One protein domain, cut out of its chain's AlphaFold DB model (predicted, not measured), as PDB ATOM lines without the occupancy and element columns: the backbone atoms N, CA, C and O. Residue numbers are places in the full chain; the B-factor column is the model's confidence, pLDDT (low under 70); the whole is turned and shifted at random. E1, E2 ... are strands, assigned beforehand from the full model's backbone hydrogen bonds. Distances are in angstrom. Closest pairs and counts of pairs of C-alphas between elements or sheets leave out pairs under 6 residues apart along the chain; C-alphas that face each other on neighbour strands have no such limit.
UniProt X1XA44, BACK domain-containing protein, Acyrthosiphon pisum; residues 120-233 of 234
ATOM      1  N   GLY A 120     -39.071  21.297  17.150       81.81
ATOM      2  CA  GLY A 120     -39.997  22.073  16.337       81.81
ATOM      3  C   GLY A 120     -40.994  22.871  17.175       81.81
ATOM      4  O   GLY A 120     -41.421  22.443  18.250       81.81
ATOM      5  N   ILE A 121     -41.398  24.028  16.652       76.81
ATOM      6  CA  ILE A 121     -42.524  24.805  17.166       76.81
ATOM      7  C   ILE A 121     -43.727  24.542  16.250       76.81
ATOM      8  O   ILE A 121     -43.747  24.951  15.093       76.81
ATOM      9  N   ASN A 122     -44.711  23.784  16.746       61.66
ATOM     10  CA  ASN A 122     -45.854  23.321  15.939       61.66
ATOM     11  C   ASN A 122     -46.715  24.470  15.394       61.66
ATOM     12  O   ASN A 122     -47.417  24.305  14.397       61.66
ATOM     13  N   ASP A 123     -46.651  25.635  16.035       61.53
ATOM     14  CA  ASP A 123     -47.324  26.839  15.583       61.53
ATOM     15  C   ASP A 123     -46.346  27.656  14.730       61.53
ATOM     16  O   ASP A 123     -45.416  28.293  15.227       61.53
ATOM     17  N   CYS A 124     -46.497  27.548  13.414       52.66
ATOM     18  CA  CYS A 124     -45.621  28.173  12.435       52.66
ATOM     19  C   CYS A 124     -45.892  29.674  12.374       52.66
ATOM     20  O   CYS A 124     -46.933  30.120  11.887       52.66
ATOM     21  N   ARG A 125     -44.938  30.472  12.848       66.31
ATOM     22  CA  ARG A 125     -45.111  31.915  12.971       66.31
ATOM     23  C   ARG A 125     -44.118  32.654  12.105       66.31
ATOM     24  O   ARG A 125     -43.112  33.153  12.590       66.31
ATOM     25  N   ARG A 126     -44.461  32.771  10.818       65.38
ATOM     26  CA  ARG A 126     -43.692  33.494   9.781       65.38
ATOM     27  C   ARG A 126     -43.304  34.936  10.156       65.38
ATOM     28  O   ARG A 126     -42.535  35.555   9.440       65.38
ATOM     29  N   SER A 127     -43.859  35.477  11.238       79.31
ATOM     30  CA  SER A 127     -43.660  36.851  11.687       79.31
ATOM     31  C   SER A 127     -43.608  36.993  13.215       79.31
ATOM     32  O   SER A 127     -43.919  38.064  13.741       79.31
ATOM     33  N   ALA A 128     -43.271  35.913  13.931       88.25
ATOM     34  CA  ALA A 128     -42.912  36.002  15.346       88.25
ATOM     35  C   ALA A 128     -41.541  36.659  15.498       88.25
ATOM     36  O   ALA A 128     -40.648  36.454  14.675       88.25
ATOM     37  N   GLY A 129     -41.368  37.405  16.580       91.25
ATOM     38  CA  GLY A 129     -40.061  37.894  16.982       91.25
ATOM     39  C   GLY A 129     -39.391  36.908  17.933       91.25
ATOM     40  O   GLY A 129     -40.057  36.173  18.669       91.25
ATOM     41  N   LEU A 130     -38.063  36.897  17.911       92.25
ATOM     42  CA  LEU A 130     -37.243  36.005  18.719       92.25
ATOM     43  C   LEU A 130     -36.402  36.812  19.704       92.25
ATOM     44  O   LEU A 130     -35.877  37.869  19.365       92.25
ATOM     45  N   GLY A 131     -36.250  36.296  20.919       92.56
ATOM     46  CA  GLY A 131     -35.400  36.892  21.946       92.56
ATOM     47  C   GLY A 131     -34.626  35.824  22.702       92.56
ATOM     48  O   GLY A 131     -35.141  34.736  22.938       92.56
ATOM     49  N   ILE A 132     -33.387  36.119  23.095       92.12
ATOM     50  CA  ILE A 132     -32.564  35.196  23.883       92.12
ATOM     51  C   ILE A 132     -32.215  35.847  25.216       92.12
ATOM     52  O   ILE A 132     -31.581  36.897  25.257       92.12
ATOM     53  N   ILE A 133     -32.575  35.183  26.312       89.81
ATOM     54  CA  ILE A 133     -32.188  35.580  27.665       89.81
ATOM     55  C   ILE A 133     -31.027  34.709  28.135       89.81
ATOM     56  O   ILE A 133     -31.099  33.474  28.133       89.81
ATOM     57  N   ARG A 134     -29.953  35.373  28.586       84.31
ATOM     58  CA  ARG A 134     -28.778  34.766  29.242       84.31
ATOM     59  C   ARG A 134     -28.150  33.599  28.462       84.31
ATOM     60  O   ARG A 134     -27.662  32.652  29.076       84.31
ATOM     61  N   ASN A 135     -28.178  33.659  27.127       81.94
ATOM     62  CA  ASN A 135     -27.671  32.619  26.217       81.94
ATOM     63  C   ASN A 135     -28.240  31.216  26.486       81.94
ATOM     64  O   ASN A 135     -27.575  30.212  26.235       81.94
ATOM     65  N   LYS A 136     -29.444  31.146  27.058       84.31
ATOM     66  CA  LYS A 136     -30.025  29.895  27.546       84.31
ATOM     67  C   LYS A 136     -31.491  29.743  27.160       84.31
ATOM     68  O   LYS A 136     -31.911  28.661  26.762       84.31
ATOM     69  N   PHE A 137     -32.275  30.799  27.325       88.38
ATOM     70  CA  PHE A 137     -33.714  30.739  27.114       88.38
ATOM     71  C   PHE A 137     -34.056  31.471  25.829       88.38
ATOM     72  O   PHE A 137     -33.874  32.688  25.753       88.38
ATOM     73  N   VAL A 138     -34.513  30.729  24.827       92.06
ATOM     74  CA  VAL A 138     -35.000  31.304  23.572       92.06
ATOM     75  C   VAL A 138     -36.496  31.519  23.704       92.06
ATOM     76  O   VAL A 138     -37.214  30.601  24.083       92.06
ATOM     77  N   PHE A 139     -36.962  32.714  23.381       92.56
ATOM     78  CA  PHE A 139     -38.366  33.083  23.366       92.56
ATOM     79  C   PHE A 139     -38.820  33.330  21.935       92.56
ATOM     80  O   PHE A 139     -38.153  34.041  21.188       92.56
ATOM     81  N   SER A 140     -39.971  32.765  21.590       92.38
ATOM     82  CA  SER A 140     -40.750  33.085  20.399       92.38
ATOM     83  C   SER A 140     -41.981  33.864  20.838       92.38
ATOM     84  O   SER A 140     -42.718  33.416  21.720       92.38
ATOM     85  N   VAL A 141     -42.169  35.055  20.281       94.06
ATOM     86  CA  VAL A 141     -43.141  36.045  20.752       94.06
ATOM     87  C   VAL A 141     -44.005  36.497  19.581       94.06
ATOM     88  O   VAL A 141     -43.489  36.945  18.557       94.06
ATOM     89  N   GLY A 142     -45.329  36.418  19.734       91.62
ATOM     90  CA  GLY A 142     -46.263  36.880  18.703       91.62
ATOM     91  C   GLY A 142     -46.208  36.027  17.449       91.62
ATOM     92  O   GLY A 142     -45.831  34.871  17.536       91.62
ATOM     93  N   GLY A 143     -46.612  36.571  16.305       84.94
ATOM     94  CA  GLY A 143     -46.743  35.868  15.030       84.94
ATOM     95  C   GLY A 143     -48.178  35.419  14.762       84.94
ATOM     96  O   GLY A 143     -48.506  34.238  14.849       84.94
ATOM     97  N   LYS A 144     -49.036  36.399  14.456       83.88
ATOM     98  CA  LYS A 144     -50.494  36.268  14.251       83.88
ATOM     99  C   LYS A 144     -51.279  35.728  15.452       83.88
ATOM    100  O   LYS A 144     -52.388  35.232  15.295       83.88
ATOM    101  N   SER A 145     -50.730  35.838  16.655       87.00
ATOM    102  CA  SER A 145     -51.479  35.600  17.889       87.00
ATOM    103  C   SER A 145     -50.808  36.306  19.072       87.00
ATOM    104  O   SER A 145     -49.799  36.998  18.917       87.00
ATOM    105  N   LYS A 146     -51.363  36.104  20.271       92.81
ATOM    106  CA  LYS A 146     -50.783  36.566  21.539       92.81
ATOM    107  C   LYS A 146     -49.747  35.609  22.121       92.81
ATOM    108  O   LYS A 146     -49.136  35.947  23.130       92.81
ATOM    109  N   SER A 147     -49.591  34.400  21.577       91.31
ATOM    110  CA  SER A 147     -48.856  33.377  22.321       91.31
ATOM    111  C   SER A 147     -47.362  33.643  22.353       91.31
ATOM    112  O   SER A 147     -46.794  34.253  21.444       91.31
ATOM    113  N   VAL A 148     -46.756  33.153  23.422       92.25
ATOM    114  CA  VAL A 148     -45.331  33.232  23.689       92.25
ATOM    115  C   VAL A 148     -44.873  31.822  24.012       92.25
ATOM    116  O   VAL A 148     -45.528  31.125  24.786       92.25
ATOM    117  N   PHE A 149     -43.766  31.395  23.425       91.19
ATOM    118  CA  PHE A 149     -43.165  30.098  23.699       91.19
ATOM    119  C   PHE A 149     -41.720  30.278  24.125       91.19
ATOM    120  O   PHE A 149     -41.036  31.178  23.644       91.19
ATOM    121  N   MET A 150     -41.252  29.410  25.010       91.81
ATOM    122  CA  MET A 150     -39.879  29.412  25.490       91.81
ATOM    123  C   MET A 150     -39.248  28.031  25.315       91.81
ATOM    124  O   MET A 150     -39.865  27.012  25.621       91.81
ATOM    125  N   LEU A 151     -37.995  28.019  24.869       89.56
ATOM    126  CA  LEU A 151     -37.124  26.857  24.784       89.56
ATOM    127  C   LEU A 151     -35.940  27.022  25.751       89.56
ATOM    128  O   LEU A 151     -35.164  27.973  25.631       89.56
ATOM    129  N   ASP A 152     -35.776  26.090  26.695       87.56
ATOM    130  CA  ASP A 152     -34.552  25.978  27.504       87.56
ATOM    131  C   ASP A 152     -33.548  25.076  26.776       87.56
ATOM    132  O   ASP A 152     -33.665  23.851  26.801       87.56
ATOM    133  N   VAL A 153     -32.531  25.685  26.160       85.44
ATOM    134  CA  VAL A 153     -31.533  24.970  25.342       85.44
ATOM    135  C   VAL A 153     -30.503  24.198  26.174       85.44
ATOM    136  O   VAL A 153     -29.677  23.483  25.621       85.44
ATOM    137  N   SER A 154     -30.523  24.333  27.506       78.62
ATOM    138  CA  SER A 154     -29.622  23.589  28.399       78.62
ATOM    139  C   SER A 154     -30.135  22.194  28.757       78.62
ATOM    140  O   SER A 154     -29.413  21.410  29.378       78.62
ATOM    141  N   LEU A 155     -31.392  21.891  28.423       79.12
ATOM    142  CA  LEU A 155     -31.981  20.583  28.675       79.12
ATOM    143  C   LEU A 155     -31.419  19.548  27.697       79.12
ATOM    144  O   LEU A 155     -31.221  19.835  26.523       79.12
ATOM    145  N   LYS A 156     -31.227  18.309  28.175       75.81
ATOM    146  CA  LYS A 156     -30.785  17.177  27.337       75.81
ATOM    147  C   LYS A 156     -31.751  16.907  26.173       75.81
ATOM    148  O   LYS A 156     -31.330  16.488  25.103       75.81
ATOM    149  N   SER A 157     -33.039  17.139  26.410       80.94
ATOM    150  CA  SER A 157     -34.112  17.000  25.429       80.94
ATOM    151  C   SER A 157     -34.979  18.255  25.516       80.94
ATOM    152  O   SER A 157     -35.939  18.275  26.288       80.94
ATOM    153  N   PRO A 158     -34.578  19.345  24.839       85.88
ATOM    154  CA  PRO A 158     -35.284  20.611  24.923       85.88
ATOM    155  C   PRO A 158     -36.640  20.513  24.217       85.88
ATOM    156  O   PRO A 158     -36.790  19.811  23.220       85.88
ATOM    157  N   SER A 159     -37.640  21.212  24.741       87.94
ATOM    158  CA  SER A 159     -38.964  21.320  24.132       87.94
ATOM    159  C   SER A 159     -39.540  22.709  24.372       87.94
ATOM    160  O   SER A 159     -39.222  23.368  25.365       87.94
ATOM    161  N   TRP A 160     -40.361  23.172  23.430       89.00
ATOM    162  CA  TRP A 160     -41.045  24.452  23.554       89.00
ATOM    163  C   TRP A 160     -42.157  24.359  24.591       89.00
ATOM    164  O   TRP A 160     -43.002  23.465  24.535       89.00
ATOM    165  N   VAL A 161     -42.177  25.316  25.511       88.31
ATOM    166  CA  VAL A 161     -43.200  25.444  26.549       88.31
ATOM    167  C   VAL A 161     -43.973  26.735  26.316       88.31
ATOM    168  O   VAL A 161     -43.373  27.783  26.071       88.31
ATOM    169  N   GLN A 162     -45.303  26.663  26.371       88.81
ATOM    170  CA  GLN A 162     -46.148  27.852  26.292       88.81
ATOM    171  C   GLN A 162     -45.971  28.698  27.554       88.81
ATOM    172  O   GLN A 162     -46.064  28.189  28.667       88.81
ATOM    173  N   MET A 163     -45.743  29.989  27.347       90.94
ATOM    174  CA  MET A 163     -45.601  31.002  28.383       90.94
ATOM    175  C   MET A 163     -46.845  31.892  28.442       90.94
ATOM    176  O   MET A 163     -47.772  31.765  27.638       90.94
ATOM    177  N   VAL A 164     -46.847  32.832  29.390       91.81
ATOM    178  CA  VAL A 164     -47.896  33.849  29.510       91.81
ATOM    179  C   VAL A 164     -48.026  34.624  28.198       91.81
ATOM    180  O   VAL A 164     -47.056  35.200  27.699       91.81
ATOM    181  N   ASN A 165     -49.242  34.631  27.652       94.44
ATOM    182  CA  ASN A 165     -49.574  35.343  26.425       94.44
ATOM    183  C   ASN A 165     -49.333  36.853  26.583       94.44
ATOM    184  O   ASN A 165     -49.566  37.414  27.656       94.44
ATOM    185  N   MET A 166     -48.939  37.502  25.490       96.00
ATOM    186  CA  MET A 166     -48.924  38.962  25.375       96.00
ATOM    187  C   MET A 166     -50.316  39.557  25.624       96.00
ATOM    188  O   MET A 166     -51.344  38.884  25.482       96.00
ATOM    189  N   LEU A 167     -50.355  40.850  25.928       96.19
ATOM    190  CA  LEU A 167     -51.587  41.624  26.063       96.19
ATOM    191  C   LEU A 167     -52.242  41.826  24.694       96.19
ATOM    192  O   LEU A 167     -53.454  41.609  24.540       96.19
ATOM    193  N   VAL A 168     -51.437  42.169  23.687       93.50
ATOM    194  CA  VAL A 168     -51.887  42.442  22.318       93.50
ATOM    195  C   VAL A 168     -51.365  41.359  21.378       93.50
ATOM    196  O   VAL A 168     -50.225  40.918  21.470       93.50
ATOM    197  N   SER A 169     -52.218  40.890  20.465       93.31
ATOM    198  CA  SER A 169     -51.779  39.969  19.411       93.31
ATOM    199  C   SER A 169     -50.964  40.763  18.415       93.31
ATOM    200  O   SER A 169     -51.475  41.766  17.940       93.31
ATOM    201  N   ARG A 170     -49.749  40.324  18.085       92.75
ATOM    202  CA  ARG A 170     -48.863  41.076  17.192       92.75
ATOM    203  C   ARG A 170     -48.251  40.173  16.139       92.75
ATOM    204  O   ARG A 170     -47.790  39.077  16.458       92.75
ATOM    205  N   ASP A 171     -48.232  40.619  14.893       92.12
ATOM    206  CA  ASP A 171     -47.454  40.022  13.809       92.12
ATOM    207  C   ASP A 171     -46.488  41.068  13.223       92.12
ATOM    208  O   ASP A 171     -46.738  42.267  13.320       92.12
ATOM    209  N   TRP A 172     -45.331  40.633  12.715       92.44
ATOM    210  CA  TRP A 172     -44.263  41.525  12.213       92.44
ATOM    211  C   TRP A 172     -43.767  42.545  13.248       92.44
ATOM    212  O   TRP A 172     -43.391  43.669  12.914       92.44
ATOM    213  N   LEU A 173     -43.812  42.157  14.518       94.69
ATOM    214  CA  LEU A 173     -43.290  42.936  15.628       94.69
ATOM    215  C   LEU A 173     -41.763  42.876  15.682       94.69
ATOM    216  O   LEU A 173     -41.151  41.891  15.263       94.69
ATOM    217  N   GLY A 174     -41.173  43.889  16.301       95.06
ATOM    218  CA  GLY A 174     -39.799  43.822  16.772       95.06
ATOM    219  C   GLY A 174     -39.733  43.202  18.164       95.06
ATOM    220  O   GLY A 174     -40.574  43.498  19.015       95.06
ATOM    221  N   VAL A 175     -38.730  42.359  18.412       95.75
ATOM    222  CA  VAL A 175     -38.446  41.822  19.749       95.75
ATOM    223  C   VAL A 175     -37.045  42.217  20.173       95.75
ATOM    224  O   VAL A 175     -36.082  41.974  19.454       95.75
ATOM    225  N   GLY A 176     -36.940  42.817  21.355       95.69
ATOM    226  CA  GLY A 176     -35.668  43.180  21.966       95.69
ATOM    227  C   GLY A 176     -35.579  42.673  23.398       95.69
ATOM    228  O   GLY A 176     -36.579  42.621  24.113       95.69
ATOM    229  N   VAL A 177     -34.376  42.291  23.827       95.44
ATOM    230  CA  VAL A 177     -34.129  41.780  25.181       95.44
ATOM    231  C   VAL A 177     -33.177  42.714  25.912       95.44
ATOM    232  O   VAL A 177     -32.039  42.894  25.487       95.44
ATOM    233  N   LEU A 178     -33.632  43.275  27.032       93.25
ATOM    234  CA  LEU A 178     -32.842  44.156  27.890       93.25
ATOM    235  C   LEU A 178     -32.816  43.583  29.310       93.25
ATOM    236  O   LEU A 178     -33.817  43.610  30.023       93.25
ATOM    237  N   GLY A 179     -31.680  43.023  29.723       89.69
ATOM    238  CA  GLY A 179     -31.586  42.303  30.995       89.69
ATOM    239  C   GLY A 179     -32.512  41.079  31.031       89.69
ATOM    240  O   GLY A 179     -32.411  40.204  30.174       89.69
ATOM    241  N   ASP A 180     -33.405  41.019  32.023       91.25
ATOM    242  CA  ASP A 180     -34.429  39.967  32.162       91.25
ATOM    243  C   ASP A 180     -35.813  40.430  31.652       91.25
ATOM    244  O   ASP A 180     -36.849  39.938  32.102       91.25
ATOM    245  N   PHE A 181     -35.836  41.393  30.728       94.50
ATOM    246  CA  PHE A 181     -37.056  41.927  30.129       94.50
ATOM    247  C   PHE A 181     -37.100  41.664  28.625       94.50
ATOM    248  O   PHE A 181     -36.109  41.878  27.923       94.50
ATOM    249  N   ILE A 182     -38.263  41.242  28.125       96.75
ATOM    250  CA  ILE A 182     -38.520  41.049  26.691       96.75
ATOM    251  C   ILE A 182     -39.509  42.109  26.236       96.75
ATOM    252  O   ILE A 182     -40.615  42.178  26.759       96.75
ATOM    253  N   TYR A 183     -39.125  42.909  25.253       97.50
ATOM    254  CA  TYR A 183     -39.942  43.975  24.695       97.50
ATOM    255  C   TYR A 183     -40.520  43.527  23.360       97.50
ATOM    256  O   TYR A 183     -39.768  43.142  22.468       97.50
ATOM    257  N   ALA A 184     -41.839  43.606  23.234       96.94
ATOM    258  CA  ALA A 184     -42.575  43.464  21.988       96.94
ATOM    259  C   ALA A 184     -42.943  44.868  21.489       96.94
ATOM    260  O   ALA A 184     -43.693  45.593  22.145       96.94
ATOM    261  N   VAL A 185     -42.376  45.258  20.350       96.69
ATOM    262  CA  VAL A 185     -42.390  46.633  19.839       96.69
ATOM    263  C   VAL A 185     -43.150  46.682  18.515       96.69
ATOM    264  O   VAL A 185     -42.768  46.012  17.552       96.69
ATOM    265  N   GLY A 186     -44.213  47.490  18.460       95.81
ATOM    266  CA  GLY A 186     -44.992  47.716  17.243       95.81
ATOM    267  C   GLY A 186     -45.629  46.443  16.676       95.81
ATOM    268  O   GLY A 186     -46.170  45.619  17.424       95.81
ATOM    269  N   GLY A 187     -45.562  46.295  15.354       95.12
ATOM    270  CA  GLY A 187     -46.180  45.214  14.589       95.12
ATOM    271  C   GLY A 187     -47.570  45.587  14.083       95.12
ATOM    272  O   GLY A 187     -47.940  46.762  14.049       95.12
ATOM    273  N   ARG A 188     -48.347  44.576  13.691       94.44
ATOM    274  CA  ARG A 188     -49.783  44.730  13.441       94.44
ATOM    275  C   ARG A 188     -50.597  43.950  14.448       94.44
ATOM    276  O   ARG A 188     -50.235  42.826  14.802       94.44
ATOM    277  N   ASP A 189     -51.693  44.549  14.882       93.12
ATOM    278  CA  ASP A 189     -52.594  43.948  15.848       93.12
ATOM    279  C   ASP A 189     -53.474  42.835  15.234       93.12
ATOM    280  O   ASP A 189     -53.380  42.485  14.054       93.12
ATOM    281  N   GLY A 190     -54.371  42.261  16.043       86.88
ATOM    282  CA  GLY A 190     -55.331  41.251  15.580       86.88
ATOM    283  C   GLY A 190     -56.328  41.751  14.523       86.88
ATOM    284  O   GLY A 190     -56.912  40.932  13.815       86.88
ATOM    285  N   TYR A 191     -56.488  43.068  14.384       89.31
ATOM    286  CA  TYR A 191     -57.349  43.731  13.402       89.31
ATOM    287  C   TYR A 191     -56.577  44.188  12.157       89.31
ATOM    288  O   TYR A 191     -57.171  44.763  11.249       89.31
ATOM    289  N   ARG A 192     -55.279  43.856  12.071       88.62
ATOM    290  CA  ARG A 192     -54.342  44.244  11.004       88.62
ATOM    291  C   ARG A 192     -53.984  45.731  10.986       88.62
ATOM    292  O   ARG A 192     -53.395  46.176  10.001       88.62
ATOM    293  N   ASN A 193     -54.268  46.466  12.057       94.25
ATOM    294  CA  ASN A 193     -53.801  47.837  12.207       94.25
ATOM    295  C   ASN A 193     -52.331  47.830  12.610       94.25
ATOM    296  O   ASN A 193     -51.927  47.041  13.468       94.25
ATOM    297  N   THR A 194     -51.538  48.708  12.008       96.12
ATOM    298  CA  THR A 194     -50.184  48.980  12.488       96.12
ATOM    299  C   THR A 194     -50.277  49.643  13.858       96.12
ATOM    300  O   THR A 194     -51.160  50.460  14.092       96.12
ATOM    301  N   VAL A 195     -49.396  49.269  14.783       95.75
ATOM    302  CA  VAL A 195     -49.387  49.846  16.132       95.75
ATOM    303  C   VAL A 195     -48.022  50.429  16.479       95.75
ATOM    304  O   VAL A 195     -46.977  49.943  16.046       95.75
ATOM    305  N   ASP A 196     -48.031  51.482  17.286       95.88
ATOM    306  CA  ASP A 196     -46.859  52.109  17.911       95.88
ATOM    307  C   ASP A 196     -46.593  51.573  19.329       95.88
ATOM    308  O   ASP A 196     -45.517  51.771  19.898       95.88
ATOM    309  N   SER A 197     -47.590  50.897  19.900       96.81
ATOM    310  CA  SER A 197     -47.577  50.446  21.281       96.81
ATOM    311  C   SER A 197     -46.471  49.432  21.557       96.81
ATOM    312  O   SER A 197     -46.141  48.583  20.720       96.81
ATOM    313  N   VAL A 198     -45.938  49.498  22.776       97.50
ATOM    314  CA  VAL A 198     -44.881  48.614  23.263       97.50
ATOM    315  C   VAL A 198     -45.341  47.942  24.547       97.50
ATOM    316  O   VAL A 198     -45.901  48.580  25.442       97.50
ATOM    317  N   GLU A 199     -45.089  46.645  24.654       98.19
ATOM    318  CA  GLU A 199     -45.301  45.890  25.885       98.19
ATOM    319  C   GLU A 199     -44.040  45.132  26.280       98.19
ATOM    320  O   GLU A 199     -43.248  44.715  25.434       98.19
ATOM    321  N   VAL A 200     -43.838  44.982  27.586       97.81
ATOM    322  CA  VAL A 200     -42.666  44.326  28.157       97.81
ATOM    323  C   VAL A 200     -43.084  43.171  29.051       97.81
ATOM    324  O   VAL A 200     -43.966  43.316  29.900       97.81
ATOM    325  N   PHE A 201     -42.423  42.034  28.878       96.62
ATOM    326  CA  PHE A 201     -42.503  40.887  29.762       96.62
ATOM    327  C   PHE A 201     -41.385  40.946  30.790       96.62
ATOM    328  O   PHE A 201     -40.207  40.931  30.431       96.62
ATOM    329  N   ASP A 202     -41.756  40.977  32.065       93.38
ATOM    330  CA  ASP A 202     -40.822  40.760  33.164       93.38
ATOM    331  C   ASP A 202     -40.767  39.267  33.486       93.38
ATOM    332  O   ASP A 202     -41.731  38.668  33.972       93.38
ATOM    333  N   VAL A 203     -39.608  38.673  33.229       88.81
ATOM    334  CA  VAL A 203     -39.368  37.235  33.366       88.81
ATOM    335  C   VAL A 203     -39.348  36.784  34.834       88.81
ATOM    336  O   VAL A 203     -39.614  35.617  35.129       88.81
ATOM    337  N   ASN A 204     -39.077  37.692  35.777       84.12
ATOM    338  CA  ASN A 204     -39.031  37.378  37.206       84.12
ATOM    339  C   ASN A 204     -40.427  37.233  37.814       84.12
ATOM    340  O   ASN A 204     -40.624  36.378  38.680       84.12
ATOM    341  N   ILE A 205     -41.373  38.069  37.382       87.12
ATOM    342  CA  ILE A 205     -42.763  38.043  37.868       87.12
ATOM    343  C   ILE A 205     -43.733  37.388  36.880       87.12
ATOM    344  O   ILE A 205     -44.892  37.183  37.227       87.12
ATOM    345  N   GLN A 206     -43.260  37.065  35.673       88.50
ATOM    346  CA  GLN A 206     -44.018  36.469  34.572       88.50
ATOM    347  C   GLN A 206     -45.268  37.261  34.202       88.50
ATOM    348  O   GLN A 206     -46.366  36.717  34.089       88.50
ATOM    349  N   LYS A 207     -45.105  38.571  34.015       93.06
ATOM    350  CA  LYS A 207     -46.207  39.451  33.624       93.06
ATOM    351  C   LYS A 207     -45.802  40.360  32.487       93.06
ATOM    352  O   LYS A 207     -44.701  40.908  32.478       93.06
ATOM    353  N   TRP A 208     -46.741  40.531  31.568       97.62
ATOM    354  CA  TRP A 208     -46.695  41.571  30.558       97.62
ATOM    355  C   TRP A 208     -47.276  42.866  31.118       97.62
ATOM    356  O   TRP A 208     -48.240  42.844  31.889       97.62
ATOM    357  N   LYS A 209     -46.701  43.996  30.721       97.94
ATOM    358  CA  LYS A 209     -47.255  45.330  30.969       97.94
ATOM    359  C   LYS A 209     -47.020  46.222  29.759       97.94
ATOM    360  O   LYS A 209     -45.988  46.105  29.098       97.94
ATOM    361  N   MET A 210     -47.948  47.137  29.509       98.06
ATOM    362  CA  MET A 210     -47.726  48.214  28.548       98.06
ATOM    363  C   MET A 210     -46.648  49.164  29.075       98.06
ATOM    364  O   MET A 210     -46.549  49.400  30.283       98.06
ATOM    365  N   VAL A 211     -45.837  49.698  28.168       97.69
ATOM    366  CA  VAL A 211     -44.864  50.766  28.438       97.69
ATOM    367  C   VAL A 211     -45.066  51.894  27.429       97.69
ATOM    368  O   VAL A 211     -45.984  51.832  26.612       97.69
ATOM    369  N   SER A 212     -44.239  52.937  27.500       95.88
ATOM    370  CA  SER A 212     -44.300  54.062  26.566       95.88
ATOM    371  C   SER A 212     -44.294  53.587  25.110       95.88
ATOM    372  O   SER A 212     -43.425  52.807  24.714       95.88
ATOM    373  N   SER A 213     -45.263  54.070  24.331       95.88
ATOM    374  CA  SER A 213     -45.356  53.814  22.894       95.88
ATOM    375  C   SER A 213     -44.216  54.479  22.123       95.88
ATOM    376  O   SER A 213     -43.580  55.426  22.594       95.88
ATOM    377  N   MET A 214     -43.971  53.991  20.909       94.44
ATOM    378  CA  MET A 214     -43.146  54.697  19.933       94.44
ATOM    379  C   MET A 214     -43.835  55.989  19.479       94.44
ATOM    380  O   MET A 214     -45.043  56.135  19.591       94.44
ATOM    381  N   SER A 215     -43.072  56.914  18.902       93.50
ATOM    382  CA  SER A 215     -43.629  58.140  18.316       93.50
ATOM    383  C   SER A 215     -44.378  57.921  16.998       93.50
ATOM    384  O   SER A 215     -45.079  58.817  16.541       93.50
ATOM    385  N   ILE A 216     -44.164  56.774  16.348       91.19
ATOM    386  CA  ILE A 216     -44.705  56.441  15.029       91.19
ATOM    387  C   ILE A 216     -45.069  54.957  15.034       91.19
ATOM    388  O   ILE A 216     -44.275  54.127  15.494       91.19
ATOM    389  N   GLU A 217     -46.241  54.626  14.496       93.44
ATOM    390  CA  GLU A 217     -46.661  53.247  14.261       93.44
ATOM    391  C   GLU A 217     -45.731  52.561  13.253       93.44
ATOM    392  O   GLU A 217     -45.353  53.136  12.232       93.44
ATOM    393  N   ARG A 218     -45.314  51.326  13.536       92.06
ATOM    394  CA  ARG A 218     -44.453  50.582  12.611       92.06
ATOM    395  C   ARG A 218     -44.743  49.089  12.660       92.06
ATOM    396  O   ARG A 218     -44.850  48.501  13.734       92.06
ATOM    397  N   SER A 219     -44.776  48.467  11.487       91.62
ATOM    398  CA  SER A 219     -44.745  47.014  11.298       91.62
ATOM    399  C   SER A 219     -43.463  46.602  10.578       91.62
ATOM    400  O   SER A 219     -42.828  47.440   9.944       91.62
ATOM    401  N   SER A 220     -43.106  45.319  10.638       89.62
ATOM    402  CA  SER A 220     -41.846  44.789  10.089       89.62
ATOM    403  C   SER A 220     -40.618  45.428  10.746       89.62
ATOM    404  O   SER A 220     -39.632  45.746  10.089       89.62
ATOM    405  N   VAL A 221     -40.705  45.643  12.061       84.56
ATOM    406  CA  VAL A 221     -39.710  46.403  12.826       84.56
ATOM    407  C   VAL A 221     -38.515  45.525  13.184       84.56
ATOM    408  O   VAL A 221     -38.667  44.508  13.859       84.56
ATOM    409  N   GLY A 222     -37.311  45.958  12.807       87.50
ATOM    410  CA  GLY A 222     -36.071  45.455  13.397       87.50
ATOM    411  C   GLY A 222     -35.810  46.133  14.742       87.50
ATOM    412  O   GLY A 222     -35.913  47.354  14.846       87.50
ATOM    413  N   VAL A 223     -35.475  45.370  15.782       91.44
ATOM    414  CA  VAL A 223     -35.117  45.917  17.101       91.44
ATOM    415  C   VAL A 223     -33.760  45.373  17.520       91.44
ATOM    416  O   VAL A 223     -33.505  44.176  17.429       91.44
ATOM    417  N   GLY A 224     -32.895  46.269  17.985       90.44
ATOM    418  CA  GLY A 224     -31.592  45.960  18.555       90.44
ATOM    419  C   GLY A 224     -31.438  46.565  19.944       90.44
ATOM    420  O   GLY A 224     -32.241  47.388  20.384       90.44
ATOM    421  N   VAL A 225     -30.386  46.153  20.648       90.19
ATOM    422  CA  VAL A 225     -30.012  46.728  21.942       90.19
ATOM    423  C   VAL A 225     -28.560  47.171  21.886       90.19
ATOM    424  O   VAL A 225     -27.682  46.380  21.548       90.19
ATOM    425  N   LEU A 226     -28.311  48.431  22.236       87.44
ATOM    426  CA  LEU A 226     -26.979  49.030  22.290       87.44
ATOM    427  C   LEU A 226     -26.893  49.937  23.513       87.44
ATOM    428  O   LEU A 226     -27.817  50.698  23.787       87.44
ATOM    429  N   ASN A 227     -25.791  49.860  24.259       87.94
ATOM    430  CA  ASN A 227     -25.543  50.702  25.437       87.94
ATOM    431  C   ASN A 227     -26.722  50.730  26.425       87.94
ATOM    432  O   ASN A 227     -27.085  51.782  26.941       87.94
ATOM    433  N   ASN A 228     -27.339  49.568  26.664       84.75
ATOM    434  CA  ASN A 228     -28.505  49.408  27.539       84.75
ATOM    435  C   ASN A 228     -29.770  50.179  27.087       84.75
ATOM    436  O   ASN A 228     -30.655  50.442  27.898       84.75
ATOM    437  N   HIS A 229     -29.868  50.512  25.800       86.19
ATOM    438  CA  HIS A 229     -31.037  51.133  25.179       86.19
ATOM    439  C   HIS A 229     -31.586  50.243  24.062       86.19
ATOM    440  O   HIS A 229     -30.825  49.619  23.321       86.19
ATOM    441  N   LEU A 230     -32.914  50.202  23.938       86.69
ATOM    442  CA  LEU A 230     -33.595  49.604  22.791       86.69
ATOM    443  C   LEU A 230     -33.565  50.583  21.625       86.69
ATOM    444  O   LEU A 230     -33.995  51.727  21.757       86.69
ATOM    445  N   ILE A 231     -33.076  50.109  20.488       88.06
ATOM    446  CA  ILE A 231     -32.979  50.877  19.252       88.06
ATOM    447  C   ILE A 231     -33.842  50.181  18.209       88.06
ATOM    448  O   ILE A 231     -33.794  48.959  18.059       88.06
ATOM    449  N   ARG A 232     -34.636  50.962  17.481       79.88
ATOM    450  CA  ARG A 232     -35.339  50.479  16.291       79.88
ATOM    451  C   ARG A 232     -34.424  50.614  15.073       79.88
ATOM    452  O   ARG A 232     -33.736  51.621  14.946       79.88
ATOM    453  N   GLY A 233     -34.432  49.621  14.193       70.75
ATOM    454  CA  GLY A 233     -33.889  49.756  12.845       70.75
ATOM    455  C   GLY A 233     -34.782  50.677  12.017       70.75
ATOM    456  O   GLY A 233     -36.008  50.665  12.191       70.75
TER     457      GLY A 233
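This is residues 120 to 233 of the 234 residues of the protein "BACK domain-containing protein" of Acyrthosiphon pisum (UniProt X1XA44). Three twisted sheets stand face to face in turn like neighbouring blades of part of a propeller: E1 to E4, E5 to E8 and a two-stranded third, E9 and E10. Their first strands, E1, E5 and E9, lie next to one another in that order, and the two four-stranded sheets spread away from each other toward E4 and E8. The printed part has 114 residues with ten named strands, E1 to E10 in chain order, and no named helix; each sheet is antiparallel, in orders E1 E2 E3 E4, E5 E6 E7 E8 and E9 E10. The class is all strand, though under half of the residues, 47 of 114, are in named elements. The whole is compact, with a radius of gyration of the C-alphas of 13.3 A and spans of 43 by 32 by 24 A.

One large sheet holds E5, residues 174 to 178, 13.1 A; E6, 181 to 185, 12.5 A; E7, 198 to 202, 13.3 A; and E8, 207 to 211, 12.5 A. The other holds E1, residues 129 to 133, 13.5 A; E2, 137 to 141, 12.5 A; E3, 148 to 152, 13.5 A; and E4, 160 to 163, 9.3 A. The third holds E9, residues 223 to 226, 10.1 A, and E10, 229 to 232, 9.9 A. E1 begins at C-alpha 129 (-40.061, 37.894, 16.982), E5 at C-alpha 174 (-39.799, 43.822, 16.772), and E10 ends at C-alpha 232 (-35.339, 50.479, 16.291).

The sheet E5 E6 E7 E8 is a meander, each strand the antiparallel neighbour of the one before, and is strongly twisted. Within hydrogen-bond range are N 183 and O 176, 2.8 A, in the hairpin E5 and E6; N 184 and O 199, 2.8 A, in E6 and E7; and N 200 and O 209, 2.9 A, in E7 and E8. The sheet E1 E2 E3 E4 is a second strongly twisted meander, with N 139 and O 131 at 2.8 A, N 140 and O 149 at 2.8 A, and N 150 and O 161 at 2.9 A. These sheets are face to face, their best planes 24 degrees apart; the closest C-alphas of E1 and E5 are those of Gly 129 and Val 175, 5.1 A. The hairpin E9 and E10, with N 224 and O 231 at 2.8 A, faces E5 E6 E7 E8, the best planes 43 degrees apart, making a stack of sheets, face to face in turn. The closest C-alphas of E5 and E9 are those of Gly 174 and Val 223, 5.1 A. E1 and E9 are apart.

The C-alphas farthest apart are those of Lys 156 and Ser 215, 43.9 A. The printed part has no cut. The links E6 to E7 and E8 to E9 are long, 12 and 11 residues. Mean pLDDT of the printed part is 89.3, and residues 122 to 126 are under 70.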